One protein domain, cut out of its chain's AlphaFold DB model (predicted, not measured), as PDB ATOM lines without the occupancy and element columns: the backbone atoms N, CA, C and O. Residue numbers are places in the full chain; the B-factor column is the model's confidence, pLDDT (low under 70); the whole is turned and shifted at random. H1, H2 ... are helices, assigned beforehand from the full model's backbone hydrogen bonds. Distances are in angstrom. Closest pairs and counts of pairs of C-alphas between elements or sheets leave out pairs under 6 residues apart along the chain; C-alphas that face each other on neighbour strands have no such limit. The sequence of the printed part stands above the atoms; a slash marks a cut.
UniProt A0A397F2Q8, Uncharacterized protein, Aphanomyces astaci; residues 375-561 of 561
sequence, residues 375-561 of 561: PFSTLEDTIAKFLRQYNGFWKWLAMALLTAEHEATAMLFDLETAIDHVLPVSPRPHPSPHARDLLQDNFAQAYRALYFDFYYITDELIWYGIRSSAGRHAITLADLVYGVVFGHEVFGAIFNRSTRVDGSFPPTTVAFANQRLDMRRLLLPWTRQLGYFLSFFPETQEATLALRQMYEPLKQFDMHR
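AT A GLANCE: This is residues 375 to 561 of the 561 residues of an uncharacterized protein of Aphanomyces astaci (UniProt A0A397F2Q8). This is a bundle of helices, roughly aligned: the two long ones, H1 and H3, run side by side with the shorter H4 and H7, and H8 packs over H4 and H7. H2 packs on H3, short H6 on H1 and H5 on H6, while residues 432 to 438 and 498 to 506 stick out. The printed part has 187 residues with eight named helices, H1 to H8 in order, and no named strand: all helix. It is compact, with a radius of gyration of the C-alphas of 17.4 A and spans of 52 by 42 by 31 A.

IN THESE COORDINATES: Find C-alpha 375 at (-60.517, -23.947, -28.487); from there H1 runs 42.0 A to residue 403. Read on to H2, residues 408 to 418, H3, residues 437 to 465, 42.8 A long, and H4, residues 471 to 486. Then come H5, residues 489 to 495, H6, residues 509 to 516, and H7, residues 520 to 535. H8, residues 542 to 559, has a kink of 45 degrees near residue 550 and ends at (-34.665, -0.599, -20.111).

HOW THE PARTS SIT: Start at H1 and H3, which touch, opposite ways at a shallow tilt of 31 degrees; their closest C-alphas, Tyr 390 and Leu 450, are 6.8 A apart. H3 and H4 form a hairpin, closest at C-alphas 465 and 471, 4.0 A. Residues 451 to 462 of H3 touch H7, closest at C-alphas 462 and 533, 6.2 A. H1 and H8 are apart. Every O i to N i+4 pair is within hydrogen-bond range in H1, H2, H4 and H6, against 24 of 25 in H3, 6 of 12 in H7, 10 of 14 in H8 and 1 of 3 in H5, where 3 of 4 O i to N i+3 pairs are.

THE WHOLE: The farthest C-alphas, of His 406 and Ser 469, are 53.6 A apart, and the printed part has no cut. Look for long links from H2 to H3 and H5 to H6; pLDDT is under 70 in 57 residues, among them 420 to 441 and 496 to 517.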
ATOM      1  N   PRO A 375     -61.226 -25.216 -28.311       74.94
ATOM      2  CA  PRO A 375     -60.517 -23.947 -28.487       74.94
ATOM      3  C   PRO A 375     -59.040 -24.107 -28.136       74.94
ATOM      4  O   PRO A 375     -58.172 -23.554 -28.804       74.94
ATOM      5  N   PHE A 376     -58.749 -24.943 -27.135       76.88
ATOM      6  CA  PHE A 376     -57.389 -25.291 -26.764       76.88
ATOM      7  C   PHE A 376     -56.683 -26.135 -27.814       76.88
ATOM      8  O   PHE A 376     -55.560 -25.801 -28.162       76.88
ATOM      9  N   SER A 377     -57.328 -27.149 -28.396       78.69
ATOM     10  CA  SER A 377     -56.727 -27.906 -29.501       78.69
ATOM     11  C   SER A 377     -56.451 -27.034 -30.735       78.69
ATOM     12  O   SER A 377     -55.412 -27.191 -31.377       78.69
ATOM     13  N   THR A 378     -57.336 -26.086 -31.064       83.06
ATOM     14  CA  THR A 378     -57.112 -25.124 -32.158       83.06
ATOM     15  C   THR A 378     -55.950 -24.182 -31.844       83.06
ATOM     16  O   THR A 378     -55.100 -23.934 -32.706       83.06
ATOM     17  N   LEU A 379     -55.872 -23.681 -30.608       86.50
ATOM     18  CA  LEU A 379     -54.770 -22.834 -30.159       86.50
ATOM     19  C   LEU A 379     -53.441 -23.605 -30.126       86.50
ATOM     20  O   LEU A 379     -52.431 -23.085 -30.591       86.50
ATOM     21  N   GLU A 380     -53.436 -24.854 -29.662       86.50
ATOM     22  CA  GLU A 380     -52.287 -25.768 -29.692       86.50
ATOM     23  C   GLU A 380     -51.768 -25.982 -31.117       86.50
ATOM     24  O   GLU A 380     -50.567 -25.853 -31.362       86.50
ATOM     25  N   ASP A 381     -52.652 -26.267 -32.077       85.69
ATOM     26  CA  ASP A 381     -52.273 -26.436 -33.484       85.69
ATOM     27  C   ASP A 381     -51.735 -25.124 -34.082       85.69
ATOM     28  O   ASP A 381     -50.725 -25.117 -34.794       85.69
ATOM     29  N   THR A 382     -52.346 -23.990 -33.735       89.56
ATOM     30  CA  THR A 382     -51.874 -22.655 -34.134       89.56
ATOM     31  C   THR A 382     -50.475 -22.376 -33.589       89.56
ATOM     32  O   THR A 382     -49.579 -21.994 -34.348       89.56
ATOM     33  N   ILE A 383     -50.244 -22.664 -32.307       90.81
ATOM     34  CA  ILE A 383     -48.942 -22.572 -31.645       90.81
ATOM     35  C   ILE A 383     -47.925 -23.494 -32.320       90.81
ATOM     36  O   ILE A 383     -46.832 -23.054 -32.673       90.81
ATOM     37  N   ALA A 384     -48.268 -24.758 -32.565       85.38
ATOM     38  CA  ALA A 384     -47.365 -25.722 -33.187       85.38
ATOM     39  C   ALA A 384     -46.963 -25.294 -34.610       85.38
ATOM     40  O   ALA A 384     -45.781 -25.350 -34.981       85.38
ATOM     41  N   LYS A 385     -47.927 -24.812 -35.407       87.56
ATOM     42  CA  LYS A 385     -47.677 -24.238 -36.738       87.56
ATOM     43  C   LYS A 385     -46.780 -23.011 -36.647       87.56
ATOM     44  O   LYS A 385     -45.861 -22.887 -37.462       87.56
ATOM     45  N   PHE A 386     -47.037 -22.113 -35.701       93.81
ATOM     46  CA  PHE A 386     -46.228 -20.921 -35.465       93.81
ATOM     47  C   PHE A 386     -44.788 -21.292 -35.095       93.81
ATOM     48  O   PHE A 386     -43.868 -20.871 -35.788       93.81
ATOM     49  N   LEU A 387     -44.573 -22.156 -34.099       90.12
ATOM     50  CA  LEU A 387     -43.235 -22.556 -33.642       90.12
ATOM     51  C   LEU A 387     -42.411 -23.218 -34.757       90.12
ATOM     52  O   LEU A 387     -41.207 -22.976 -34.881       90.12
ATOM     53  N   ARG A 388     -43.057 -24.011 -35.624       86.88
ATOM     54  CA  ARG A 388     -42.405 -24.589 -36.810       86.88
ATOM     55  C   ARG A 388     -41.925 -23.508 -37.779       86.88
ATOM     56  O   ARG A 388     -40.795 -23.583 -38.260       86.88
ATOM     57  N   GLN A 389     -42.767 -22.518 -38.069       87.38
ATOM     58  CA  GLN A 389     -42.405 -21.393 -38.937       87.38
ATOM     59  C   GLN A 389     -41.344 -20.505 -38.308       87.38
ATOM     60  O   GLN A 389     -40.419 -20.106 -39.001       87.38
ATOM     61  N   TYR A 390     -41.452 -20.245 -37.009       91.12
ATOM     62  CA  TYR A 390     -40.503 -19.457 -36.242       91.12
ATOM     63  C   TYR A 390     -39.092 -20.041 -36.366       91.12
ATOM     64  O   TYR A 390     -38.170 -19.360 -36.808       91.12
ATOM     65  N   ASN A 391     -38.938 -21.340 -36.094       86.44
ATOM     66  CA  ASN A 391     -37.654 -22.032 -36.232       86.44
ATOM     67  C   ASN A 391     -37.150 -22.024 -37.691       86.44
ATOM     68  O   ASN A 391     -35.976 -21.769 -37.954       86.44
ATOM     69  N   GLY A 392     -38.047 -22.263 -38.654       84.06
ATOM     70  CA  GLY A 392     -37.712 -22.202 -40.078       84.06
ATOM     71  C   GLY A 392     -37.222 -20.820 -40.521       84.06
ATOM     72  O   GLY A 392     -36.216 -20.726 -41.223       84.06
ATOM     73  N   PHE A 393     -37.889 -19.757 -40.071       89.19
ATOM     74  CA  PHE A 393     -37.564 -18.372 -40.397       89.19
ATOM     75  C   PHE A 393     -36.179 -17.980 -39.878       89.19
ATOM     76  O   PHE A 393     -35.371 -17.480 -40.653       89.19
ATOM     77  N   TRP A 394     -35.860 -18.247 -38.606       86.12
ATOM     78  CA  TRP A 394     -34.557 -17.851 -38.054       86.12
ATOM     79  C   TRP A 394     -33.389 -18.603 -38.687       86.12
ATOM     80  O   TRP A 394     -32.342 -18.005 -38.934       86.12
ATOM     81  N   LYS A 395     -33.575 -19.884 -39.024       83.44
ATOM     82  CA  LYS A 395     -32.586 -20.648 -39.800       83.44
ATOM     83  C   LYS A 395     -32.394 -20.064 -41.196       83.44
ATOM     84  O   LYS A 395     -31.259 -19.902 -41.639       83.44
ATOM     85  N   TRP A 396     -33.491 -19.731 -41.873       85.19
ATOM     86  CA  TRP A 396     -33.460 -19.117 -43.199       85.19
ATOM     87  C   TRP A 396     -32.758 -17.753 -43.175       85.19
ATOM     88  O   TRP A 396     -31.862 -17.516 -43.985       85.19
ATOM     89  N   LEU A 397     -33.087 -16.902 -42.198       84.94
ATOM     90  CA  LEU A 397     -32.468 -15.591 -42.017       84.94
ATOM     91  C   LEU A 397     -30.972 -15.704 -41.717       84.94
ATOM     92  O   LEU A 397     -30.175 -15.012 -42.338       84.94
ATOM     93  N   ALA A 398     -30.562 -16.593 -40.812       80.56
ATOM     94  CA  ALA A 398     -29.145 -16.747 -40.493       80.56
ATOM     95  C   ALA A 398     -28.320 -17.228 -41.689       80.56
ATOM     96  O   ALA A 398     -27.226 -16.714 -41.918       80.56
ATOM     97  N   MET A 399     -28.851 -18.161 -42.485       81.12
ATOM     98  CA  MET A 399     -28.197 -18.578 -43.726       81.12
ATOM     99  C   MET A 399     -28.056 -17.411 -44.706       81.12
ATOM    100  O   MET A 399     -26.976 -17.218 -45.261       81.12
ATOM    101  N   ALA A 400     -29.107 -16.602 -44.875       82.62
ATOM    102  CA  ALA A 400     -29.058 -15.426 -45.737       82.62
ATOM    103  C   ALA A 400     -28.012 -14.403 -45.259       82.62
ATOM    104  O   ALA A 400     -27.174 -13.979 -46.055       82.62
ATOM    105  N   LEU A 401     -27.986 -14.084 -43.960       80.12
ATOM    106  CA  LEU A 401     -27.034 -13.134 -43.370       80.12
ATOM    107  C   LEU A 401     -25.574 -13.585 -43.504       80.12
ATOM    108  O   LEU A 401     -24.702 -12.742 -43.703       80.12
ATOM    109  N   LEU A 402     -25.289 -14.890 -43.429       76.06
ATOM    110  CA  LEU A 402     -23.933 -15.397 -43.669       76.06
ATOM    111  C   LEU A 402     -23.498 -15.253 -45.129       76.06
ATOM    112  O   LEU A 402     -22.320 -15.029 -45.389       76.06
ATOM    113  N   THR A 403     -24.428 -15.396 -46.074       78.25
ATOM    114  CA  THR A 403     -24.127 -15.290 -47.510       78.25
ATOM    115  C   THR A 403     -24.097 -13.849 -48.026       78.25
ATOM    116  O   THR A 403     -23.471 -13.581 -49.047       78.25
ATOM    117  N   ALA A 404     -24.755 -12.918 -47.333       70.81
ATOM    118  CA  ALA A 404     -24.981 -11.543 -47.776       70.81
ATOM    119  C   ALA A 404     -23.893 -10.560 -47.295       70.81
ATOM    120  O   ALA A 404     -24.225  -9.473 -46.833       70.81
ATOM    121  N   GLU A 405     -22.606 -10.928 -47.380       64.44
ATOM    122  CA  GLU A 405     -21.461 -10.260 -46.715       64.44
ATOM    123  C   GLU A 405     -21.519  -8.717 -46.619       64.44
ATOM    124  O   GLU A 405     -21.178  -8.176 -45.569       64.44
ATOM    125  N   HIS A 406     -21.959  -8.009 -47.669       64.50
ATOM    126  CA  HIS A 406     -22.025  -6.536 -47.717       64.50
ATOM    127  C   HIS A 406     -23.450  -5.950 -47.587       64.50
ATOM    128  O   HIS A 406     -23.593  -4.745 -47.394       64.50
ATOM    129  N   GLU A 407     -24.499  -6.775 -47.653       76.88
ATOM    130  CA  GLU A 407     -25.919  -6.364 -47.656       76.88
ATOM    131  C   GLU A 407     -26.671  -6.757 -46.372       76.88
ATOM    132  O   GLU A 407     -27.803  -6.325 -46.146       76.88
ATOM    133  N   ALA A 408     -26.043  -7.536 -45.486       77.00
ATOM    134  CA  ALA A 408     -26.652  -8.022 -44.247       77.00
ATOM    135  C   ALA A 408     -27.200  -6.895 -43.350       77.00
ATOM    136  O   ALA A 408     -28.263  -7.038 -42.751       77.00
ATOM    137  N   THR A 409     -26.515  -5.751 -43.272       77.69
ATOM    138  CA  THR A 409     -26.965  -4.591 -42.484       77.69
ATOM    139  C   THR A 409     -28.203  -3.920 -43.073       77.69
ATOM    140  O   THR A 409     -29.081  -3.512 -42.316       77.69
ATOM    141  N   ALA A 410     -28.302  -3.835 -44.403       81.38
ATOM    142  CA  ALA A 410     -29.480  -3.307 -45.086       81.38
ATOM    143  C   ALA A 410     -30.687  -4.236 -44.888       81.38
ATOM    144  O   ALA A 410     -31.750  -3.779 -44.484       81.38
ATOM    145  N   MET A 411     -30.487  -5.551 -45.031       81.81
ATOM    146  CA  MET A 411     -31.527  -6.553 -44.772       81.81
ATOM    147  C   MET A 411     -32.064  -6.475 -43.334       81.81
ATOM    148  O   MET A 411     -33.272  -6.546 -43.115       81.81
ATOM    149  N   LEU A 412     -31.188  -6.298 -42.338       81.81
ATOM    150  CA  LEU A 412     -31.617  -6.113 -40.949       81.81
ATOM    151  C   LEU A 412     -32.385  -4.808 -40.742       81.81
ATOM    152  O   LEU A 412     -33.375  -4.804 -40.017       81.81
ATOM    153  N   PHE A 413     -31.972  -3.721 -41.392       82.12
ATOM    154  CA  PHE A 413     -32.696  -2.454 -41.338       82.12
ATOM    155  C   PHE A 413     -34.105  -2.569 -41.950       82.12
ATOM    156  O   PHE A 413     -35.080  -2.075 -41.374       82.12
ATOM    157  N   ASP A 414     -34.242  -3.283 -43.066       82.88
ATOM    158  CA  ASP A 414     -35.542  -3.554 -43.687       82.88
ATOM    159  C   ASP A 414     -36.440  -4.382 -42.757       82.88
ATOM    160  O   ASP A 414     -37.611  -4.055 -42.562       82.88
ATOM    161  N   LEU A 415     -35.885  -5.400 -42.093       84.81
ATOM    162  CA  LEU A 415     -36.597  -6.199 -41.091       84.81
ATOM    163  C   LEU A 415     -36.978  -5.395 -39.837       84.81
ATOM    164  O   LEU A 415     -38.076  -5.570 -39.304       84.81
ATOM    165  N   GLU A 416     -36.111  -4.494 -39.373       83.06
ATOM    166  CA  GLU A 416     -36.407  -3.588 -38.256       83.06
ATOM    167  C   GLU A 416     -37.607  -2.688 -38.577       83.06
ATOM    168  O   GLU A 416     -38.456  -2.453 -37.715       83.06
ATOM    169  N   THR A 417     -37.699  -2.210 -39.820       81.94
ATOM    170  CA  THR A 417     -38.804  -1.353 -40.275       81.94
ATOM    171  C   THR A 417     -40.040  -2.138 -40.730       81.94
ATOM    172  O   THR A 417     -41.134  -1.577 -40.775       81.94
ATOM    173  N   ALA A 418     -39.922  -3.450 -40.967       82.00
ATOM    174  CA  ALA A 418     -41.013  -4.312 -41.425       82.00
ATOM    175  C   ALA A 418     -42.234  -4.335 -40.498       82.00
ATOM    176  O   ALA A 418     -43.360  -4.472 -40.981       82.00
ATOM    177  N   ILE A 419     -42.049  -4.160 -39.183       77.25
ATOM    178  CA  ILE A 419     -43.158  -4.083 -38.212       77.25
ATOM    179  C   ILE A 419     -43.943  -2.762 -38.325       77.25
ATOM    180  O   ILE A 419     -45.111  -2.711 -37.929       77.25
ATOM    181  N   ASP A 420     -43.388  -1.733 -38.958       69.56
ATOM    182  CA  ASP A 420     -44.079  -0.460 -39.183       69.56
ATOM    183  C   ASP A 420     -44.714  -0.354 -40.593       69.56
ATOM    184  O   ASP A 420     -45.516   0.549 -40.838       69.56
ATOM    185  N   HIS A 421     -44.425  -1.288 -41.513       69.56
ATOM    186  CA  HIS A 421     -44.982  -1.288 -42.878       69.56
ATOM    187  C   HIS A 421     -46.407  -1.855 -42.960       69.56
ATOM    188  O   HIS A 421     -46.740  -2.840 -42.309       69.56
ATOM    189  N   VAL A 422     -47.250  -1.285 -43.827       62.22
ATOM    190  CA  VAL A 422     -48.620  -1.771 -44.098       62.22
ATOM    191  C   VAL A 422     -48.587  -2.755 -45.267       62.22
ATOM    192  O   VAL A 422     -49.043  -2.453 -46.366       62.22
ATOM    193  N   LEU A 423     -47.984  -3.925 -45.057       60.47
ATOM    194  CA  LEU A 423     -47.989  -4.983 -46.066       60.47
ATOM    195  C   LEU A 423     -49.149  -5.957 -45.809       60.47
ATOM    196  O   LEU A 423     -49.342  -6.374 -44.662       60.47
ATOM    197  N   PRO A 424     -49.929  -6.332 -46.842       53.88
ATOM    198  CA  PRO A 424     -50.949  -7.362 -46.714       53.88
ATOM    199  C   PRO A 424     -50.301  -8.681 -46.275       53.88
ATOM    200  O   PRO A 424     -49.421  -9.216 -46.950       53.88
ATOM    201  N   VAL A 425     -50.748  -9.219 -45.141       53.06
ATOM    202  CA  VAL A 425     -50.359 -10.556 -44.684       53.06
ATOM    203  C   VAL A 425     -51.261 -11.549 -45.414       53.06
ATOM    204  O   VAL A 425     -52.300 -11.951 -44.903       53.06
ATOM    205  N   SER A 426     -50.920 -11.872 -46.662       43.31
ATOM    206  CA  SER A 426     -51.572 -12.979 -47.368       43.31
ATOM    207  C   SER A 426     -50.975 -14.311 -46.883       43.31
ATOM    208  O   SER A 426     -49.771 -14.359 -46.606       43.31
ATOM    209  N   PRO A 427     -51.753 -15.404 -46.771       38.44
ATOM    210  CA  PRO A 427     -51.219 -16.700 -46.385       38.44
ATOM    211  C   PRO A 427     -50.322 -17.255 -47.502       38.44
ATOM    212  O   PRO A 427     -50.726 -17.320 -48.657       38.44
ATOM    213  N   ARG A 428     -49.098 -17.635 -47.113       45.81
ATOM    214  CA  ARG A 428     -48.098 -18.491 -47.787       45.81
ATOM    215  C   ARG A 428     -48.396 -18.953 -49.225       45.81
ATOM    216  O   ARG A 428     -49.339 -19.705 -49.463       45.81
ATOM    217  N   PRO A 429     -47.389 -18.800 -50.098       38.59
ATOM    218  CA  PRO A 429     -46.699 -19.996 -50.589       38.59
ATOM    219  C   PRO A 429     -45.222 -19.996 -50.195       38.59
ATOM    220  O   PRO A 429     -44.596 -18.956 -50.016       38.59
ATOM    221  N   HIS A 430     -44.665 -21.196 -50.060       36.00
ATOM    222  CA  HIS A 430     -43.234 -21.420 -49.881       36.00
ATOM    223  C   HIS A 430     -42.404 -20.670 -50.942       36.00
ATOM    224  O   HIS A 430     -42.813 -20.640 -52.105       36.00
ATOM    225  N   PRO A 431     -41.228 -20.117 -50.589       39.12
ATOM    226  CA  PRO A 431     -40.337 -19.542 -51.585       39.12
ATOM    227  C   PRO A 431     -39.884 -20.623 -52.571       39.12
ATOM    228  O   PRO A 431     -39.220 -21.593 -52.203       39.12
ATOM    229  N   SER A 432     -40.250 -20.438 -53.837       36.97
ATOM    230  CA  SER A 432     -39.591 -21.072 -54.978       36.97
ATOM    231  C   SER A 432     -38.114 -20.634 -55.005       36.97
ATOM    232  O   SER A 432     -37.839 -19.449 -54.811       36.97
ATOM    233  N   PRO A 433     -37.151 -21.539 -55.261       38.72
ATOM    234  CA  PRO A 433     -35.713 -21.250 -55.195       38.72
ATOM    235  C   PRO A 433     -35.171 -20.337 -56.315       38.72
ATOM    236  O   PRO A 433     -33.961 -20.130 -56.396       38.72
ATOM    237  N   HIS A 434     -36.023 -19.763 -57.171       38.84
ATOM    238  CA  HIS A 434     -35.598 -18.954 -58.317       38.84
ATOM    239  C   HIS A 434     -36.208 -17.546 -58.317       38.84
ATOM    240  O   HIS A 434     -37.131 -17.286 -59.079       38.84
ATOM    241  N   ALA A 435     -35.672 -16.636 -57.492       40.72
ATOM    242  CA  ALA A 435     -35.665 -15.185 -57.743       40.72
ATOM    243  C   ALA A 435     -34.910 -14.449 -56.624       40.72
ATOM    244  O   ALA A 435     -35.407 -14.368 -55.507       40.72
ATOM    245  N   ARG A 436     -33.719 -13.904 -56.905       42.50
ATOM    246  CA  ARG A 436     -32.916 -13.185 -55.897       42.50
ATOM    247  C   ARG A 436     -33.559 -11.871 -55.432       42.50
ATOM    248  O   ARG A 436     -33.521 -11.604 -54.239       42.50
ATOM    249  N   ASP A 437     -34.247 -11.149 -56.316       43.00
ATOM    250  CA  ASP A 437     -34.910  -9.879 -55.969       43.00
ATOM    251  C   ASP A 437     -36.243 -10.073 -55.217       43.00
ATOM    252  O   ASP A 437     -36.665  -9.200 -54.469       43.00
ATOM    253  N   LEU A 438     -36.883 -11.250 -55.323       48.50
ATOM    254  CA  LEU A 438     -38.085 -11.592 -54.542       48.50
ATOM    255  C   LEU A 438     -37.763 -12.067 -53.115       48.50
ATOM    256  O   LEU A 438     -38.678 -12.231 -52.313       48.50
ATOM    257  N   LEU A 439     -36.495 -12.332 -52.776       49.44
ATOM    258  CA  LEU A 439     -36.135 -12.860 -51.455       49.44
ATOM    259  C   LEU A 439     -36.212 -11.790 -50.358       49.44
ATOM    260  O   LEU A 439     -36.654 -12.110 -49.257       49.44
ATOM    261  N   GLN A 440     -35.822 -10.542 -50.637       51.91
ATOM    262  CA  GLN A 440     -35.745  -9.475 -49.627       51.91
ATOM    263  C   GLN A 440     -37.135  -8.970 -49.201       51.91
ATOM    264  O   GLN A 440     -37.426  -8.936 -48.003       51.91
ATOM    265  N   ASP A 441     -38.038  -8.726 -50.159       55.75
ATOM    266  CA  ASP A 441     -39.451  -8.410 -49.883       55.75
ATOM    267  C   ASP A 441     -40.163  -9.559 -49.143       55.75
ATOM    268  O   ASP A 441     -41.002  -9.336 -48.263       55.75
ATOM    269  N   ASN A 442     -39.769 -10.804 -49.428       74.94
ATOM    270  CA  ASN A 442     -40.312 -11.985 -48.765       74.94
ATOM    271  C   ASN A 442     -39.838 -12.112 -47.305       74.94
ATOM    272  O   ASN A 442     -40.608 -12.554 -46.456       74.94
ATOM    273  N   PHE A 443     -38.618 -11.677 -46.961       81.94
ATOM    274  CA  PHE A 443     -38.137 -11.682 -45.572       81.94
ATOM    275  C   PHE A 443     -38.909 -10.701 -44.688       81.94
ATOM    276  O   PHE A 443     -39.373 -11.090 -43.615       81.94
ATOM    277  N   ALA A 444     -39.080  -9.455 -45.137       83.12
ATOM    278  CA  ALA A 444     -39.834  -8.437 -44.402       83.12
ATOM    279  C   ALA A 444     -41.298  -8.849 -44.203       83.12
ATOM    280  O   ALA A 444     -41.826  -8.762 -43.090       83.12
ATOM    281  N   GLN A 445     -41.938  -9.366 -45.255       83.06
ATOM    282  CA  GLN A 445     -43.313  -9.852 -45.175       83.06
ATOM    283  C   GLN A 445     -43.437 -11.089 -44.273       83.06
ATOM    284  O   GLN A 445     -44.338 -11.132 -43.432       83.06
ATOM    285  N   ALA A 446     -42.530 -12.066 -44.390       84.69
ATOM    286  CA  ALA A 446     -42.528 -13.266 -43.554       84.69
ATOM    287  C   ALA A 446     -42.275 -12.939 -42.078       84.69
ATOM    288  O   ALA A 446     -42.963 -13.468 -41.207       84.69
ATOM    289  N   TYR A 447     -41.340 -12.032 -41.790       88.69
ATOM    290  CA  TYR A 447     -41.065 -11.563 -40.436       88.69
ATOM    291  C   TYR A 447     -42.274 -10.854 -39.824       88.69
ATOM    292  O   TYR A 447     -42.668 -11.155 -38.697       88.69
ATOM    293  N   ARG A 448     -42.909  -9.953 -40.587       87.25
ATOM    294  CA  ARG A 448     -44.133  -9.267 -40.162       87.25
ATOM    295  C   ARG A 448     -45.268 -10.252 -39.888       87.25
ATOM    296  O   ARG A 448     -45.934 -10.121 -38.865       87.25
ATOM    297  N   ALA A 449     -45.493 -11.208 -40.789       86.62
ATOM    298  CA  ALA A 449     -46.521 -12.233 -40.635       86.62
ATOM    299  C   ALA A 449     -46.269 -13.088 -39.387       86.62
ATOM    300  O   ALA A 449     -47.175 -13.282 -38.583       86.62
ATOM    301  N   LEU A 450     -45.022 -13.516 -39.183       91.69
ATOM    302  CA  LEU A 450     -44.618 -14.300 -38.022       91.69
ATOM    303  C   LEU A 450     -44.803 -13.518 -36.711       91.69
ATOM    304  O   LEU A 450     -45.311 -14.065 -35.736       91.69
ATOM    305  N   TYR A 451     -44.424 -12.237 -36.685       92.06
ATOM    306  CA  TYR A 451     -44.634 -11.382 -35.517       92.06
ATOM    307  C   TYR A 451     -46.127 -11.124 -35.258       92.06
ATOM    308  O   TYR A 451     -46.550 -11.106 -34.105       92.06
ATOM    309  N   PHE A 452     -46.940 -10.970 -36.307       91.56
ATOM    310  CA  PHE A 452     -48.391 -10.853 -36.165       91.56
ATOM    311  C   PHE A 452     -49.019 -12.130 -35.594       91.56
ATOM    312  O   PHE A 452     -49.837 -12.035 -34.686       91.56
ATOM    313  N   ASP A 453     -48.602 -13.313 -36.053       92.00
ATOM    314  CA  ASP A 453     -49.077 -14.582 -35.490       92.00
ATOM    315  C   ASP A 453     -48.685 -14.715 -34.006       92.00
ATOM    316  O   ASP A 453     -49.494 -15.156 -33.196       92.00
ATOM    317  N   PHE A 454     -47.486 -14.268 -33.615       94.81
ATOM    318  CA  PHE A 454     -47.067 -14.231 -32.208       94.81
ATOM    319  C   PHE A 454     -47.891 -13.248 -31.359       94.81
ATOM    320  O   PHE A 454     -48.247 -13.559 -30.219       94.81
ATOM    321  N   TYR A 455     -48.213 -12.076 -31.918       92.94
ATOM    322  CA  TYR A 455     -49.094 -11.083 -31.296       92.94
ATOM    323  C   TYR A 455     -50.499 -11.664 -31.082       92.94
ATOM    324  O   TYR A 455     -51.021 -11.631 -29.974       92.94
ATOM    325  N   TYR A 456     -51.064 -12.284 -32.121       92.75
ATOM    326  CA  TYR A 456     -52.367 -12.943 -32.064       92.75
ATOM    327  C   TYR A 456     -52.403 -14.079 -31.033       92.75
ATOM    328  O   TYR A 456     -53.300 -14.129 -30.200       92.75
ATOM    329  N   ILE A 457     -51.395 -14.959 -31.025       94.50
ATOM    330  CA  ILE A 457     -51.285 -16.034 -30.026       94.50
ATOM    331  C   ILE A 457     -51.236 -15.453 -28.608       94.50
ATOM    332  O   ILE A 457     -51.852 -16.007 -27.703       94.50
ATOM    333  N   THR A 458     -50.525 -14.342 -28.405       94.56
ATOM    334  CA  THR A 458     -50.470 -13.669 -27.100       94.56
ATOM    335  C   THR A 458     -51.862 -13.208 -26.655       94.56
ATOM    336  O   THR A 458     -52.253 -13.478 -25.519       94.56
ATOM    337  N   ASP A 459     -52.629 -12.592 -27.554       91.31
ATOM    338  CA  ASP A 459     -54.009 -12.165 -27.302       91.31
ATOM    339  C   ASP A 459     -54.946 -13.348 -26.986       91.31
ATOM    340  O   ASP A 459     -55.728 -13.275 -26.034       91.31
ATOM    341  N   GLU A 460     -54.829 -14.465 -27.713       89.75
ATOM    342  CA  GLU A 460     -55.590 -15.694 -27.433       89.75
ATOM    343  C   GLU A 460     -55.249 -16.266 -26.050       89.75
ATOM    344  O   GLU A 460     -56.137 -16.595 -25.257       89.75
ATOM    345  N   LEU A 461     -53.957 -16.345 -25.715       91.12
ATOM    346  CA  LEU A 461     -53.495 -16.822 -24.411       91.12
ATOM    347  C   LEU A 461     -54.013 -15.936 -23.269       91.12
ATOM    348  O   LEU A 461     -54.375 -16.461 -22.214       91.12
ATOM    349  N   ILE A 462     -54.095 -14.615 -23.468       88.06
ATOM    350  CA  ILE A 462     -54.708 -13.689 -22.503       88.06
ATOM    351  C   ILE A 462     -56.203 -13.976 -22.383       88.06
ATOM    352  O   ILE A 462     -56.708 -14.150 -21.272       88.06
ATOM    353  N   TRP A 463     -56.910 -14.058 -23.511       84.19
ATOM    354  CA  TRP A 463     -58.356 -14.251 -23.552       84.19
ATOM    355  C   TRP A 463     -58.815 -15.511 -22.810       84.19
ATOM    356  O   TRP A 463     -59.744 -15.448 -21.994       84.19
ATOM    357  N   TYR A 464     -58.152 -16.644 -23.052       83.12
ATOM    358  CA  TYR A 464     -58.432 -17.886 -22.329       83.12
ATOM    359  C   TYR A 464     -57.834 -17.875 -20.916       83.12
ATOM    360  O   TYR A 464     -58.434 -18.413 -19.986       83.12
ATOM    361  N   GLY A 465     -56.682 -17.226 -20.729       81.00
ATOM    362  CA  GLY A 465     -55.948 -17.171 -19.469       81.00
ATOM    363  C   GLY A 465     -56.676 -16.448 -18.339       81.00
ATOM    364  O   GLY A 465     -56.661 -16.913 -17.198       81.00
ATOM    365  N   ILE A 466     -57.353 -15.337 -18.643       77.56
ATOM    366  CA  ILE A 466     -58.085 -14.555 -17.636       77.56
ATOM    367  C   ILE A 466     -59.402 -15.221 -17.202       77.56
ATOM    368  O   ILE A 466     -59.988 -14.811 -16.202       77.56
ATOM    369  N   ARG A 467     -59.895 -16.245 -17.913       72.94
ATOM    370  CA  ARG A 467     -61.171 -16.923 -17.614       72.94
ATOM    371  C   ARG A 467     -60.971 -18.077 -16.619       72.94
ATOM    372  O   ARG A 467     -60.066 -18.894 -16.747       72.94
ATOM    373  N   SER A 468     -61.831 -18.138 -15.597       55.59
ATOM    374  CA  SER A 468     -61.599 -18.873 -14.339       55.59
ATOM    375  C   SER A 468     -61.500 -20.406 -14.432       55.59
ATOM    376  O   SER A 468     -60.923 -21.008 -13.532       55.59
ATOM    377  N   SER A 469     -62.048 -21.046 -15.468       53.53
ATOM    378  CA  SER A 469     -61.980 -22.506 -15.692       53.53
ATOM    379  C   SER A 469     -60.749 -22.933 -16.504       53.53
ATOM    380  O   SER A 469     -60.158 -23.978 -16.238       53.53
ATOM    381  N   ALA A 470     -60.343 -22.074 -17.438       57.69
ATOM    382  CA  ALA A 470     -59.404 -22.328 -18.528       57.69
ATOM    383  C   ALA A 470     -57.952 -21.920 -18.217       57.69
ATOM    384  O   ALA A 470     -57.005 -22.390 -18.856       57.69
ATOM    385  N   GLY A 471     -57.762 -21.027 -17.238       67.31
ATOM    386  CA  GLY A 471     -56.519 -20.270 -17.087       67.31
ATOM    387  C   GLY A 471     -55.248 -21.109 -16.925       67.31
ATOM    388  O   GLY A 471     -54.194 -20.725 -17.417       67.31
ATOM    389  N   ARG A 472     -55.326 -22.291 -16.297       74.38
ATOM    390  CA  ARG A 472     -54.150 -23.167 -16.120       74.38
ATOM    391  C   ARG A 472     -53.620 -23.722 -17.442       74.38
ATOM    392  O   ARG A 472     -52.407 -23.771 -17.628       74.38
ATOM    393  N   HIS A 473     -54.513 -24.131 -18.341       78.44
ATOM    394  CA  HIS A 473     -54.114 -24.701 -19.624       78.44
ATOM    395  C   HIS A 473     -53.531 -23.617 -20.539       78.44
ATOM    396  O   HIS A 473     -52.448 -23.803 -21.084       78.44
ATOM    397  N   ALA A 474     -54.164 -22.440 -20.598       84.19
ATOM    398  CA  ALA A 474     -53.615 -21.285 -21.310       84.19
ATOM    399  C   ALA A 474     -52.210 -20.900 -20.805       84.19
ATOM    400  O   ALA A 474     -51.319 -20.644 -21.605       84.19
ATOM    401  N   ILE A 475     -51.968 -20.933 -19.490       85.69
ATOM    402  CA  ILE A 475     -50.631 -20.669 -18.932       85.69
ATOM    403  C   ILE A 475     -49.620 -21.752 -19.335       85.69
ATOM    404  O   ILE A 475     -48.494 -21.419 -19.682       85.69
ATOM    405  N   THR A 476     -50.019 -23.026 -19.378       86.00
ATOM    406  CA  THR A 476     -49.134 -24.112 -19.849       86.00
ATOM    407  C   THR A 476     -48.761 -23.935 -21.327       86.00
ATOM    408  O   THR A 476     -47.616 -24.157 -21.720       86.00
ATOM    409  N   LEU A 477     -49.706 -23.488 -22.159       88.44
ATOM    410  CA  LEU A 477     -49.430 -23.137 -23.554       88.44
ATOM    411  C   LEU A 477     -48.531 -21.898 -23.667       88.44
ATOM    412  O   LEU A 477     -47.657 -21.857 -24.532       88.44
ATOM    413  N   ALA A 478     -48.691 -20.918 -22.774       92.00
ATOM    414  CA  ALA A 478     -47.799 -19.766 -22.696       92.00
ATOM    415  C   ALA A 478     -46.366 -20.184 -22.319       92.00
ATOM    416  O   ALA A 478     -45.423 -19.736 -22.971       92.00
ATOM    417  N   ASP A 479     -46.192 -21.088 -21.346       87.56
ATOM    418  CA  ASP A 479     -44.890 -21.677 -20.992       87.56
ATOM    419  C   ASP A 479     -44.222 -22.335 -22.205       87.56
ATOM    420  O   ASP A 479     -43.037 -22.110 -22.463       87.56
ATOM    421  N   LEU A 480     -44.986 -23.098 -22.995       90.50
ATOM    422  CA  LEU A 480     -44.493 -23.720 -24.223       90.50
ATOM    423  C   LEU A 480     -44.050 -22.674 -25.256       90.50
ATOM    424  O   LEU A 480     -42.928 -22.741 -25.759       90.50
ATOM    425  N   VAL A 481     -44.920 -21.720 -25.594       93.69
ATOM    426  CA  VAL A 481     -44.648 -20.728 -26.647       93.69
ATOM    427  C   VAL A 481     -43.472 -19.845 -26.262       93.69
ATOM    428  O   VAL A 481     -42.500 -19.754 -27.015       93.69
ATOM    429  N   TYR A 482     -43.541 -19.197 -25.099       94.50
ATOM    430  CA  TYR A 482     -42.507 -18.267 -24.662       94.50
ATOM    431  C   TYR A 482     -41.203 -18.994 -24.335       94.50
ATOM    432  O   TYR A 482     -40.137 -18.505 -24.707       94.50
ATOM    433  N   GLY A 483     -41.268 -20.193 -23.748       89.31
ATOM    434  CA  GLY A 483     -40.091 -21.024 -23.502       89.31
ATOM    435  C   GLY A 483     -39.352 -21.409 -24.781       89.31
ATOM    436  O   GLY A 483     -38.129 -21.291 -24.834       89.31
ATOM    437  N   VAL A 484     -40.065 -21.799 -25.841       90.25
ATOM    438  CA  VAL A 484     -39.432 -22.132 -27.128       90.25
ATOM    439  C   VAL A 484     -38.924 -20.879 -27.850       90.25
ATOM    440  O   VAL A 484     -37.820 -20.903 -28.393       90.25
ATOM    441  N   VAL A 485     -39.689 -19.781 -27.849       92.94
ATOM    442  CA  VAL A 485     -39.296 -18.522 -28.511       92.94
ATOM    443  C   VAL A 485     -38.065 -17.909 -27.843       92.94
ATOM    444  O   VAL A 485     -37.076 -17.643 -28.520       92.94
ATOM    445  N   PHE A 486     -38.081 -17.712 -26.524       90.25
ATOM    446  CA  PHE A 486     -36.969 -17.073 -25.810       90.25
ATOM    447  C   PHE A 486     -35.829 -18.035 -25.468       90.25
ATOM    448  O   PHE A 486     -34.712 -17.584 -25.226       90.25
ATOM    449  N   GLY A 487     -36.072 -19.347 -25.515       85.31
ATOM    450  CA  GLY A 487     -35.023 -20.368 -25.492       85.31
ATOM    451  C   GLY A 487     -34.258 -20.495 -26.814       85.31
ATOM    452  O   GLY A 487     -33.236 -21.178 -26.868       85.31
ATOM    453  N   HIS A 488     -34.720 -19.847 -27.889       86.88
ATOM    454  CA  HIS A 488     -34.026 -19.857 -29.172       86.88
ATOM    455  C   HIS A 488     -32.694 -19.096 -29.095       86.88
ATOM    456  O   HIS A 488     -32.592 -18.017 -28.511       86.88
ATOM    457  N   GLU A 489     -31.671 -19.607 -29.780       83.62
ATOM    458  CA  GLU A 489     -30.302 -19.066 -29.795       83.62
ATOM    459  C   GLU A 489     -30.187 -17.596 -30.233       83.62
ATOM    460  O   GLU A 489     -29.241 -16.900 -29.862       83.62
ATOM    461  N   VAL A 490     -31.185 -17.091 -30.962       84.50
ATOM    462  CA  VAL A 490     -31.278 -15.674 -31.347       84.50
ATOM    463  C   VAL A 490     -31.420 -14.744 -30.131       84.50
ATOM    464  O   VAL A 490     -30.926 -13.621 -30.157       84.50
ATOM    465  N   PHE A 491     -32.005 -15.217 -29.028       84.75
ATOM    466  CA  PHE A 491     -32.074 -14.480 -27.762       84.75
ATOM    467  C   PHE A 491     -30.869 -14.753 -26.848       84.75
ATOM    468  O   PHE A 491     -30.753 -14.144 -25.783       84.75
ATOM    469  N   GLY A 492     -29.929 -15.614 -27.261       77.69
ATOM    470  CA  GLY A 492     -28.782 -16.022 -26.450       77.69
ATOM    471  C   GLY A 492     -27.949 -14.847 -25.928       77.69
ATOM    472  O   GLY A 492     -27.532 -14.870 -24.779       77.69
ATOM    473  N   ALA A 493     -27.780 -13.772 -26.707       71.12
ATOM    474  CA  ALA A 493     -27.049 -12.576 -26.272       71.12
ATOM    475  C   ALA A 493     -27.706 -11.829 -25.088       71.12
ATOM    476  O   ALA A 493     -27.029 -11.076 -24.385       71.12
ATOM    477  N   ILE A 494     -29.011 -12.016 -24.867       75.12
ATOM    478  CA  ILE A 494     -29.757 -11.383 -23.773       75.12
ATOM    479  C   ILE A 494     -29.603 -12.195 -22.485       75.12
ATOM    480  O   ILE A 494     -29.349 -11.622 -21.426       75.12
ATOM    481  N   PHE A 495     -29.689 -13.522 -22.585       73.50
ATOM    482  CA  PHE A 495     -29.626 -14.426 -21.435       73.50
ATOM    483  C   PHE A 495     -28.191 -14.824 -21.039       73.50
ATOM    484  O   PHE A 495     -27.896 -14.957 -19.854       73.50
ATOM    485  N   ASN A 496     -27.261 -14.931 -21.993       63.75
ATOM    486  CA  ASN A 496     -25.880 -15.368 -21.769       63.75
ATOM    487  C   ASN A 496     -24.886 -14.194 -21.736       63.75
ATOM    488  O   ASN A 496     -23.913 -14.165 -22.491       63.75
ATOM    489  N   ARG A 497     -25.068 -13.232 -20.819       52.62
ATOM    490  CA  ARG A 497     -24.087 -12.141 -20.609       52.62
ATOM    491  C   ARG A 497     -22.698 -12.623 -20.145       52.62
ATOM    492  O   ARG A 497     -21.767 -11.825 -20.158       52.62
ATOM    493  N   SER A 498     -22.545 -13.891 -19.740       42.22
ATOM    494  CA  SER A 498     -21.332 -14.376 -19.064       42.22
ATOM    495  C   SER A 498     -20.647 -15.603 -19.673       42.22
ATOM    496  O   SER A 498     -19.589 -15.988 -19.179       42.22
ATOM    497  N   THR A 499     -21.157 -16.203 -20.749       42.12
ATOM    498  CA  THR A 499     -20.421 -17.267 -21.448       42.12
ATOM    499  C   THR A 499     -19.714 -16.671 -22.655       42.12
ATOM    500  O   THR A 499     -20.236 -16.672 -23.771       42.12
ATOM    501  N   ARG A 500     -18.477 -16.201 -22.445       42.88
ATOM    502  CA  ARG A 500     -17.461 -16.430 -23.478       42.88
ATOM    503  C   ARG A 500     -17.550 -17.921 -23.771       42.88
ATOM    504  O   ARG A 500     -17.419 -18.715 -22.848       42.88
ATOM    505  N   VAL A 501     -17.922 -18.272 -24.993       44.31
ATOM    506  CA  VAL A 501     -18.001 -19.664 -25.419       44.31
ATOM    507  C   VAL A 501     -16.614 -20.255 -25.180       44.31
ATOM    508  O   VAL A 501     -15.683 -19.938 -25.918       44.31
ATOM    509  N   ASP A 502     -16.451 -21.060 -24.127       40.53
ATOM    510  CA  ASP A 502     -15.348 -22.011 -24.071       40.53
ATOM    511  C   ASP A 502     -15.494 -22.850 -25.339       40.53
ATOM    512  O   ASP A 502     -16.557 -23.433 -25.564       40.53
ATOM    513  N   GLY A 503     -14.476 -22.798 -26.204       44.56
ATOM    514  CA  GLY A 503     -14.492 -23.175 -27.625       44.56
ATOM    515  C   GLY A 503     -14.736 -24.654 -27.942       44.56
ATOM    516  O   GLY A 503     -14.040 -25.225 -28.774       44.56
ATOM    517  N   SER A 504     -15.705 -25.282 -27.282       41.69
ATOM    518  CA  SER A 504     -16.066 -26.696 -27.387       41.69
ATOM    519  C   SER A 504     -17.319 -26.948 -28.232       41.69
ATOM    520  O   SER A 504     -17.517 -28.075 -28.679       41.69
ATOM    521  N   PHE A 505     -18.119 -25.918 -28.531       42.06
ATOM    522  CA  PHE A 505     -19.235 -26.012 -29.474       42.06
ATOM    523  C   PHE A 505     -19.074 -24.971 -30.584       42.06
ATOM    524  O   PHE A 505     -18.883 -23.792 -30.271       42.06
ATOM    525  N   PRO A 506     -19.135 -25.363 -31.872       46.97
ATOM    526  CA  PRO A 506     -19.166 -24.381 -32.942       46.97
ATOM    527  C   PRO A 506     -20.408 -23.503 -32.729       46.97
ATOM    528  O   PRO A 506     -21.503 -24.053 -32.571       46.97
ATOM    529  N   PRO A 507     -20.273 -22.164 -32.675       55.19
ATOM    530  CA  PRO A 507     -21.438 -21.298 -32.607       55.19
ATOM    531  C   PRO A 507     -22.320 -21.618 -33.811       55.19
ATOM    532  O   PRO A 507     -21.848 -21.686 -34.947       55.19
ATOM    533  N   THR A 508     -23.598 -21.862 -33.560       58.81
ATOM    534  CA  THR A 508     -24.582 -22.032 -34.625       58.81
ATOM    535  C   THR A 508     -24.601 -20.801 -35.526       58.81
ATOM    536  O   THR A 508     -24.268 -19.687 -35.115       58.81
ATOM    537  N   THR A 509     -25.010 -21.000 -36.777       60.03
ATOM    538  CA  THR A 509     -25.129 -19.969 -37.819       60.03
ATOM    539  C   THR A 509     -25.814 -18.694 -37.304       60.03
ATOM    540  O   THR A 509     -25.355 -17.586 -37.577       60.03
ATOM    541  N   VAL A 510     -26.879 -18.846 -36.504       59.09
ATOM    542  CA  VAL A 510     -27.646 -17.733 -35.920       59.09
ATOM    543  C   VAL A 510     -26.874 -17.056 -34.783       59.09
ATOM    544  O   VAL A 510     -26.843 -15.829 -34.720       59.09
ATOM    545  N   ALA A 511     -26.218 -17.819 -33.899       61.00
ATOM    546  CA  ALA A 511     -25.418 -17.267 -32.803       61.00
ATOM    547  C   ALA A 511     -24.222 -16.459 -33.327       61.00
ATOM    548  O   ALA A 511     -23.921 -15.387 -32.804       61.00
ATOM    549  N   PHE A 512     -23.584 -16.930 -34.402       59.62
ATOM    550  CA  PHE A 512     -22.502 -16.213 -35.071       59.62
ATOM    551  C   PHE A 512     -22.993 -14.909 -35.722       59.62
ATOM    552  O   PHE A 512     -22.379 -13.858 -35.535       59.62
ATOM    553  N   ALA A 513     -24.129 -14.942 -36.430       59.78
ATOM    554  CA  ALA A 513     -24.736 -13.739 -37.005       59.78
ATOM    555  C   ALA A 513     -25.107 -12.707 -35.921       59.78
ATOM    556  O   ALA A 513     -24.815 -11.525 -36.079       59.78
ATOM    557  N   ASN A 514     -25.659 -13.157 -34.791       60.50
ATOM    558  CA  ASN A 514     -26.051 -12.311 -33.657       60.50
ATOM    559  C   ASN A 514     -24.854 -11.711 -32.891       60.50
ATOM    560  O   ASN A 514     -24.957 -10.645 -32.295       60.50
ATOM    561  N   GLN A 515     -23.697 -12.381 -32.896       63.75
ATOM    562  CA  GLN A 515     -22.459 -11.826 -32.336       63.75
ATOM    563  C   GLN A 515     -21.829 -10.767 -33.249       63.75
ATOM    564  O   GLN A 515     -21.159  -9.856 -32.763       63.75
ATOM    565  N   ARG A 516     -22.025 -10.892 -34.568       62.47
ATOM    566  CA  ARG A 516     -21.444  -9.999 -35.578       62.47
ATOM    567  C   ARG A 516     -22.334  -8.790 -35.896       62.47
ATOM    568  O   ARG A 516     -21.807  -7.757 -36.300       62.47
ATOM    569  N   LEU A 517     -23.654  -8.910 -35.721       66.94
ATOM    570  CA  LEU A 517     -24.661  -7.901 -36.066       66.94
ATOM    571  C   LEU A 517     -25.561  -7.597 -34.858       66.94
ATOM    572  O   LEU A 517     -25.998  -8.505 -34.157       66.94
ATOM    573  N   ASP A 518     -25.867  -6.318 -34.622       71.06
ATOM    574  CA  ASP A 518     -26.735  -5.891 -33.517       71.06
ATOM    575  C   ASP A 518     -28.217  -6.200 -33.811       71.06
ATOM    576  O   ASP A 518     -28.945  -5.375 -34.356       71.06
ATOM    577  N   MET A 519     -28.684  -7.393 -33.428       76.31
ATOM    578  CA  MET A 519     -30.079  -7.838 -33.617       76.31
ATOM    579  C   MET A 519     -31.048  -7.269 -32.573       76.31
ATOM    580  O   MET A 519     -32.235  -7.604 -32.558       76.31
ATOM    581  N   ARG A 520     -30.571  -6.426 -31.652       76.31
ATOM    582  CA  ARG A 520     -31.342  -6.053 -30.461       76.31
ATOM    583  C   ARG A 520     -32.643  -5.337 -30.790       76.31
ATOM    584  O   ARG A 520     -33.669  -5.569 -30.156       76.31
ATOM    585  N   ARG A 521     -32.603  -4.475 -31.803       78.44
ATOM    586  CA  ARG A 521     -33.766  -3.717 -32.275       78.44
ATOM    587  C   ARG A 521     -34.803  -4.610 -32.937       78.44
ATOM    588  O   ARG A 521     -35.991  -4.373 -32.740       78.44
ATOM    589  N   LEU A 522     -34.348  -5.630 -33.661       83.88
ATOM    590  CA  LEU A 522     -35.214  -6.625 -34.276       83.88
ATOM    591  C   LEU A 522     -35.951  -7.442 -33.208       83.88
ATOM    592  O   LEU A 522     -37.139  -7.693 -33.344       83.88
ATOM    593  N   LEU A 523     -35.283  -7.815 -32.115       86.50
ATOM    594  CA  LEU A 523     -35.869  -8.660 -31.066       86.50
ATOM    595  C   LEU A 523     -36.760  -7.901 -30.071       86.50
ATOM    596  O   LEU A 523     -37.628  -8.505 -29.443       86.50
ATOM    597  N   LEU A 524     -36.592  -6.584 -29.946       82.56
ATOM    598  CA  LEU A 524     -37.311  -5.742 -28.982       82.56
ATOM    599  C   LEU A 524     -38.855  -5.845 -29.049       82.56
ATOM    600  O   LEU A 524     -39.505  -5.866 -28.007       82.56
ATOM    601  N   PRO A 525     -39.508  -5.926 -30.221       84.94
ATOM    602  CA  PRO A 525     -40.959  -6.114 -30.274       84.94
ATOM    603  C   PRO A 525     -41.423  -7.455 -29.683       84.94
ATOM    604  O   PRO A 525     -42.547  -7.552 -29.198       84.94
ATOM    605  N   TRP A 526     -40.566  -8.480 -29.687       89.69
ATOM    606  CA  TRP A 526     -40.886  -9.817 -29.185       89.69
ATOM    607  C   TRP A 526     -40.836  -9.886 -27.662       89.69
ATOM    608  O   TRP A 526     -41.737 -10.455 -27.051       89.69
ATOM    609  N   THR A 527     -39.816  -9.281 -27.043       86.19
ATOM    610  CA  THR A 527     -39.651  -9.242 -25.574       86.19
ATOM    611  C   THR A 527     -40.853  -8.594 -24.894       86.19
ATOM    612  O   THR A 527     -41.313  -9.039 -23.842       86.19
ATOM    613  N   ARG A 528     -41.421  -7.591 -25.561       84.94
ATOM    614  CA  ARG A 528     -42.628  -6.871 -25.164       84.94
ATOM    615  C   ARG A 528     -43.857  -7.772 -25.026       84.94
ATOM    616  O   ARG A 528     -44.589  -7.652 -24.049       84.94
ATOM    617  N   GLN A 529     -44.064  -8.736 -25.919       89.88
ATOM    618  CA  GLN A 529     -45.266  -9.581 -25.868       89.88
ATOM    619  C   GLN A 529     -45.398 -10.364 -24.554       89.88
ATOM    620  O   GLN A 529     -46.493 -10.450 -24.006       89.88
ATOM    621  N   LEU A 530     -44.288 -10.854 -23.987       90.56
ATOM    622  CA  LEU A 530     -44.320 -11.553 -22.698       90.56
ATOM    623  C   LEU A 530     -44.707 -10.625 -21.545       90.56
ATOM    624  O   LEU A 530     -45.507 -10.991 -20.686       90.56
ATOM    625  N   GLY A 531     -44.161  -9.411 -21.522       85.88
ATOM    626  CA  GLY A 531     -44.527  -8.436 -20.501       85.88
ATOM    627  C   GLY A 531     -45.985  -7.980 -20.629       85.88
ATOM    628  O   GLY A 531     -46.669  -7.848 -19.614       85.88
ATOM    629  N   TYR A 532     -46.492  -7.839 -21.860       87.06
ATOM    630  CA  TYR A 532     -47.908  -7.586 -22.128       87.06
ATOM    631  C   TYR A 532     -48.789  -8.727 -21.602       87.06
ATOM    632  O   TYR A 532     -49.693  -8.460 -20.815       87.06
ATOM    633  N   PHE A 533     -48.473  -9.986 -21.917       90.19
ATOM    634  CA  PHE A 533     -49.169 -11.160 -21.374       90.19
ATOM    635  C   PHE A 533     -49.209 -11.155 -19.841       90.19
ATOM    636  O   PHE A 533     -50.282 -11.199 -19.239       90.19
ATOM    637  N   LEU A 534     -48.047 -11.018 -19.193       86.62
ATOM    638  CA  LEU A 534     -47.909 -11.052 -17.732       86.62
ATOM    639  C   LEU A 534     -48.643  -9.915 -17.008       86.62
ATOM    640  O   LEU A 534     -48.899 -10.031 -15.805       86.62
ATOM    641  N   SER A 535     -48.971  -8.831 -17.715       82.94
ATOM    642  CA  SER A 535     -49.657  -7.665 -17.156       82.94
ATOM    643  C   SER A 535     -51.134  -7.934 -16.808       82.94
ATOM    644  O   SER A 535     -51.679  -7.309 -15.899       82.94
ATOM    645  N   PHE A 536     -51.755  -8.943 -17.429       82.06
ATOM    646  CA  PHE A 536     -53.139  -9.356 -17.145       82.06
ATOM    647  C   PHE A 536     -53.278 -10.294 -15.941       82.06
ATOM    648  O   PHE A 536     -54.382 -10.479 -15.425       82.06
ATOM    649  N   PHE A 537     -52.176 -10.893 -15.487       80.88
ATOM    650  CA  PHE A 537     -52.185 -11.885 -14.416       80.88
ATOM    651  C   PHE A 537     -51.676 -11.292 -13.105       80.88
ATOM    652  O   PHE A 537     -50.741 -10.483 -13.111       80.88
ATOM    653  N   PRO A 538     -52.222 -11.727 -11.957       74.94
ATOM    654  CA  PRO A 538     -51.707 -11.313 -10.672       74.94
ATOM    655  C   PRO A 538     -50.218 -11.597 -10.472       74.94
ATOM    656  O   PRO A 538     -49.711 -12.640 -10.888       74.94
ATOM    657  N   GLU A 539     -49.507 -10.700  -9.785       69.12
ATOM    658  CA  GLU A 539     -48.082 -10.917  -9.477       69.12
ATOM    659  C   GLU A 539     -47.866 -12.094  -8.517       69.12
ATOM    660  O   GLU A 539     -46.832 -12.752  -8.563       69.12
ATOM    661  N   THR A 540     -48.855 -12.391  -7.670       64.25
ATOM    662  CA  THR A 540     -48.867 -13.567  -6.783       64.25
ATOM    663  C   THR A 540     -49.097 -14.881  -7.499       64.25
ATOM    664  O   THR A 540     -48.995 -15.926  -6.859       64.25
ATOM    665  N   GLN A 541     -49.538 -14.863  -8.757       73.69
ATOM    666  CA  GLN A 541     -50.036 -16.076  -9.380       73.69
ATOM    667  C   GLN A 541     -48.882 -17.047  -9.624       73.69
ATOM    668  O   GLN A 541     -48.112 -16.874 -10.570       73.69
ATOM    669  N   GLU A 542     -48.816 -18.093  -8.797       75.88
ATOM    670  CA  GLU A 542     -47.757 -19.108  -8.817       75.88
ATOM    671  C   GLU A 542     -47.562 -19.718 -10.206       75.88
ATOM    672  O   GLU A 542     -46.434 -19.902 -10.656       75.88
ATOM    673  N   ALA A 543     -48.664 -19.935 -10.929       78.62
ATOM    674  CA  ALA A 543     -48.643 -20.480 -12.282       78.62
ATOM    675  C   ALA A 543     -47.842 -19.618 -13.281       78.62
ATOM    676  O   ALA A 543     -47.349 -20.146 -14.263       78.62
ATOM    677  N   THR A 544     -47.672 -18.312 -13.035       83.38
ATOM    678  CA  THR A 544     -46.925 -17.404 -13.930       83.38
ATOM    679  C   THR A 544     -45.474 -17.165 -13.501       83.38
ATOM    680  O   THR A 544     -44.757 -16.413 -14.161       83.38
ATOM    681  N   LEU A 545     -45.009 -17.777 -12.402       81.94
ATOM    682  CA  LEU A 545     -43.684 -17.490 -11.836       81.94
ATOM    683  C   LEU A 545     -42.535 -17.815 -12.797       81.94
ATOM    684  O   LEU A 545     -41.610 -17.013 -12.912       81.94
ATOM    685  N   ALA A 546     -42.603 -18.944 -13.508       83.69
ATOM    686  CA  ALA A 546     -41.574 -19.337 -14.473       83.69
ATOM    687  C   ALA A 546     -41.440 -18.304 -15.608       83.69
ATOM    688  O   ALA A 546     -40.342 -17.836 -15.911       83.69
ATOM    689  N   LEU A 547     -42.572 -17.863 -16.163       88.00
ATOM    690  CA  LEU A 547     -42.627 -16.807 -17.177       88.00
ATOM    691  C   LEU A 547     -42.088 -15.468 -16.658       88.00
ATOM    692  O   LEU A 547     -41.376 -14.771 -17.378       88.00
ATOM    693  N   ARG A 548     -42.373 -15.106 -15.401       85.25
ATOM    694  CA  ARG A 548     -41.836 -13.877 -14.788       85.25
ATOM    695  C   ARG A 548     -40.319 -13.940 -14.607       85.25
ATOM    696  O   ARG A 548     -39.641 -12.958 -14.898       85.25
ATOM    697  N   GLN A 549     -39.779 -15.085 -14.189       85.50
ATOM    698  CA  GLN A 549     -38.329 -15.296 -14.099       85.50
ATOM    699  C   GLN A 549     -37.654 -15.188 -15.472       85.50
ATOM    700  O   GLN A 549     -36.596 -14.575 -15.590       85.50
ATOM    701  N   MET A 550     -38.292 -15.726 -16.515       86.06
ATOM    702  CA  MET A 550     -37.835 -15.593 -17.902       86.06
ATOM    703  C   MET A 550     -37.902 -14.145 -18.407       86.06
ATOM    704  O   MET A 550     -37.049 -13.725 -19.186       86.06
ATOM    705  N   TYR A 551     -38.892 -13.369 -17.960       87.12
ATOM    706  CA  TYR A 551     -39.068 -11.981 -18.374       87.12
ATOM    707  C   TYR A 551     -38.043 -11.021 -17.750       87.12
ATOM    708  O   TYR A 551     -37.698 -10.025 -18.378       87.12
ATOM    709  N   GLU A 552     -37.513 -11.298 -16.558       83.06
ATOM    710  CA  GLU A 552     -36.645 -10.349 -15.839       83.06
ATOM    711  C   GLU A 552     -35.386  -9.919 -16.637       83.06
ATOM    712  O   GLU A 552     -35.151  -8.712 -16.775       83.06
ATOM    713  N   PRO A 553     -34.613 -10.825 -17.274       81.69
ATOM    714  CA  PRO A 553     -33.510 -10.427 -18.156       81.69
ATOM    715  C   PRO A 553     -33.972  -9.651 -19.400       81.69
ATOM    716  O   PRO A 553     -33.289  -8.725 -19.846       81.69
ATOM    717  N   LEU A 554     -35.142  -9.999 -19.953       82.62
ATOM    718  CA  LEU A 554     -35.733  -9.322 -21.114       82.62
ATOM    719  C   LEU A 554     -36.179  -7.896 -20.767       82.62
ATOM    720  O   LEU A 554     -36.014  -6.971 -21.556       82.62
ATOM    721  N   LYS A 555     -36.692  -7.691 -19.556       75.38
ATOM    722  CA  LYS A 555     -37.073  -6.375 -19.044       75.38
ATOM    723  C   LYS A 555     -35.859  -5.461 -18.901       75.38
ATOM    724  O   LYS A 555     -35.900  -4.303 -19.312       75.38
ATOM    725  N   GLN A 556     -34.753  -5.978 -18.365       70.88
ATOM    726  CA  GLN A 556     -33.501  -5.219 -18.293       70.88
ATOM    727  C   GLN A 556     -32.992  -4.854 -19.687       70.88
ATOM    728  O   GLN A 556     -32.489  -3.750 -19.888       70.88
ATOM    729  N   PHE A 557     -33.135  -5.759 -20.651       69.94
ATOM    730  CA  PHE A 557     -32.791  -5.501 -22.040       69.94
ATOM    731  C   PHE A 557     -33.591  -4.339 -22.651       69.94
ATOM    732  O   PHE A 557     -32.992  -3.474 -23.289       69.94
ATOM    733  N   ASP A 558     -34.896  -4.269 -22.386       64.56
ATOM    734  CA  ASP A 558     -35.756  -3.160 -22.815       64.56
ATOM    735  C   ASP A 558     -35.363  -1.816 -22.165       64.56
ATOM    736  O   ASP A 558     -35.405  -0.782 -22.831       64.56
ATOM    737  N   MET A 559     -34.959  -1.819 -20.887       55.69
ATOM    738  CA  MET A 559     -34.665  -0.599 -20.111       55.69
ATOM    739  C   MET A 559     -33.323   0.080 -20.429       55.69
ATOM    740  O   MET A 559     -33.181   1.273 -20.182       55.69
ATOM    741  N   HIS A 560     -32.317  -0.639 -20.940       48.12
ATOM    742  CA  HIS A 560     -30.975  -0.078 -21.197       48.12
ATOM    743  C   HIS A 560     -30.882   0.674 -22.543       48.12
ATOM    744  O   HIS A 560     -29.856   0.594 -23.226       48.12
ATOM    745  N   ARG A 561     -31.943   1.386 -22.944       41.56
ATOM    746  CA  ARG A 561     -32.017   2.098 -24.226       41.56
ATOM    747  C   ARG A 561     -32.373   3.572 -24.094       41.56
ATOM    748  O   ARG A 561     -33.369   3.886 -23.413       41.56
TER     749      ARG A 561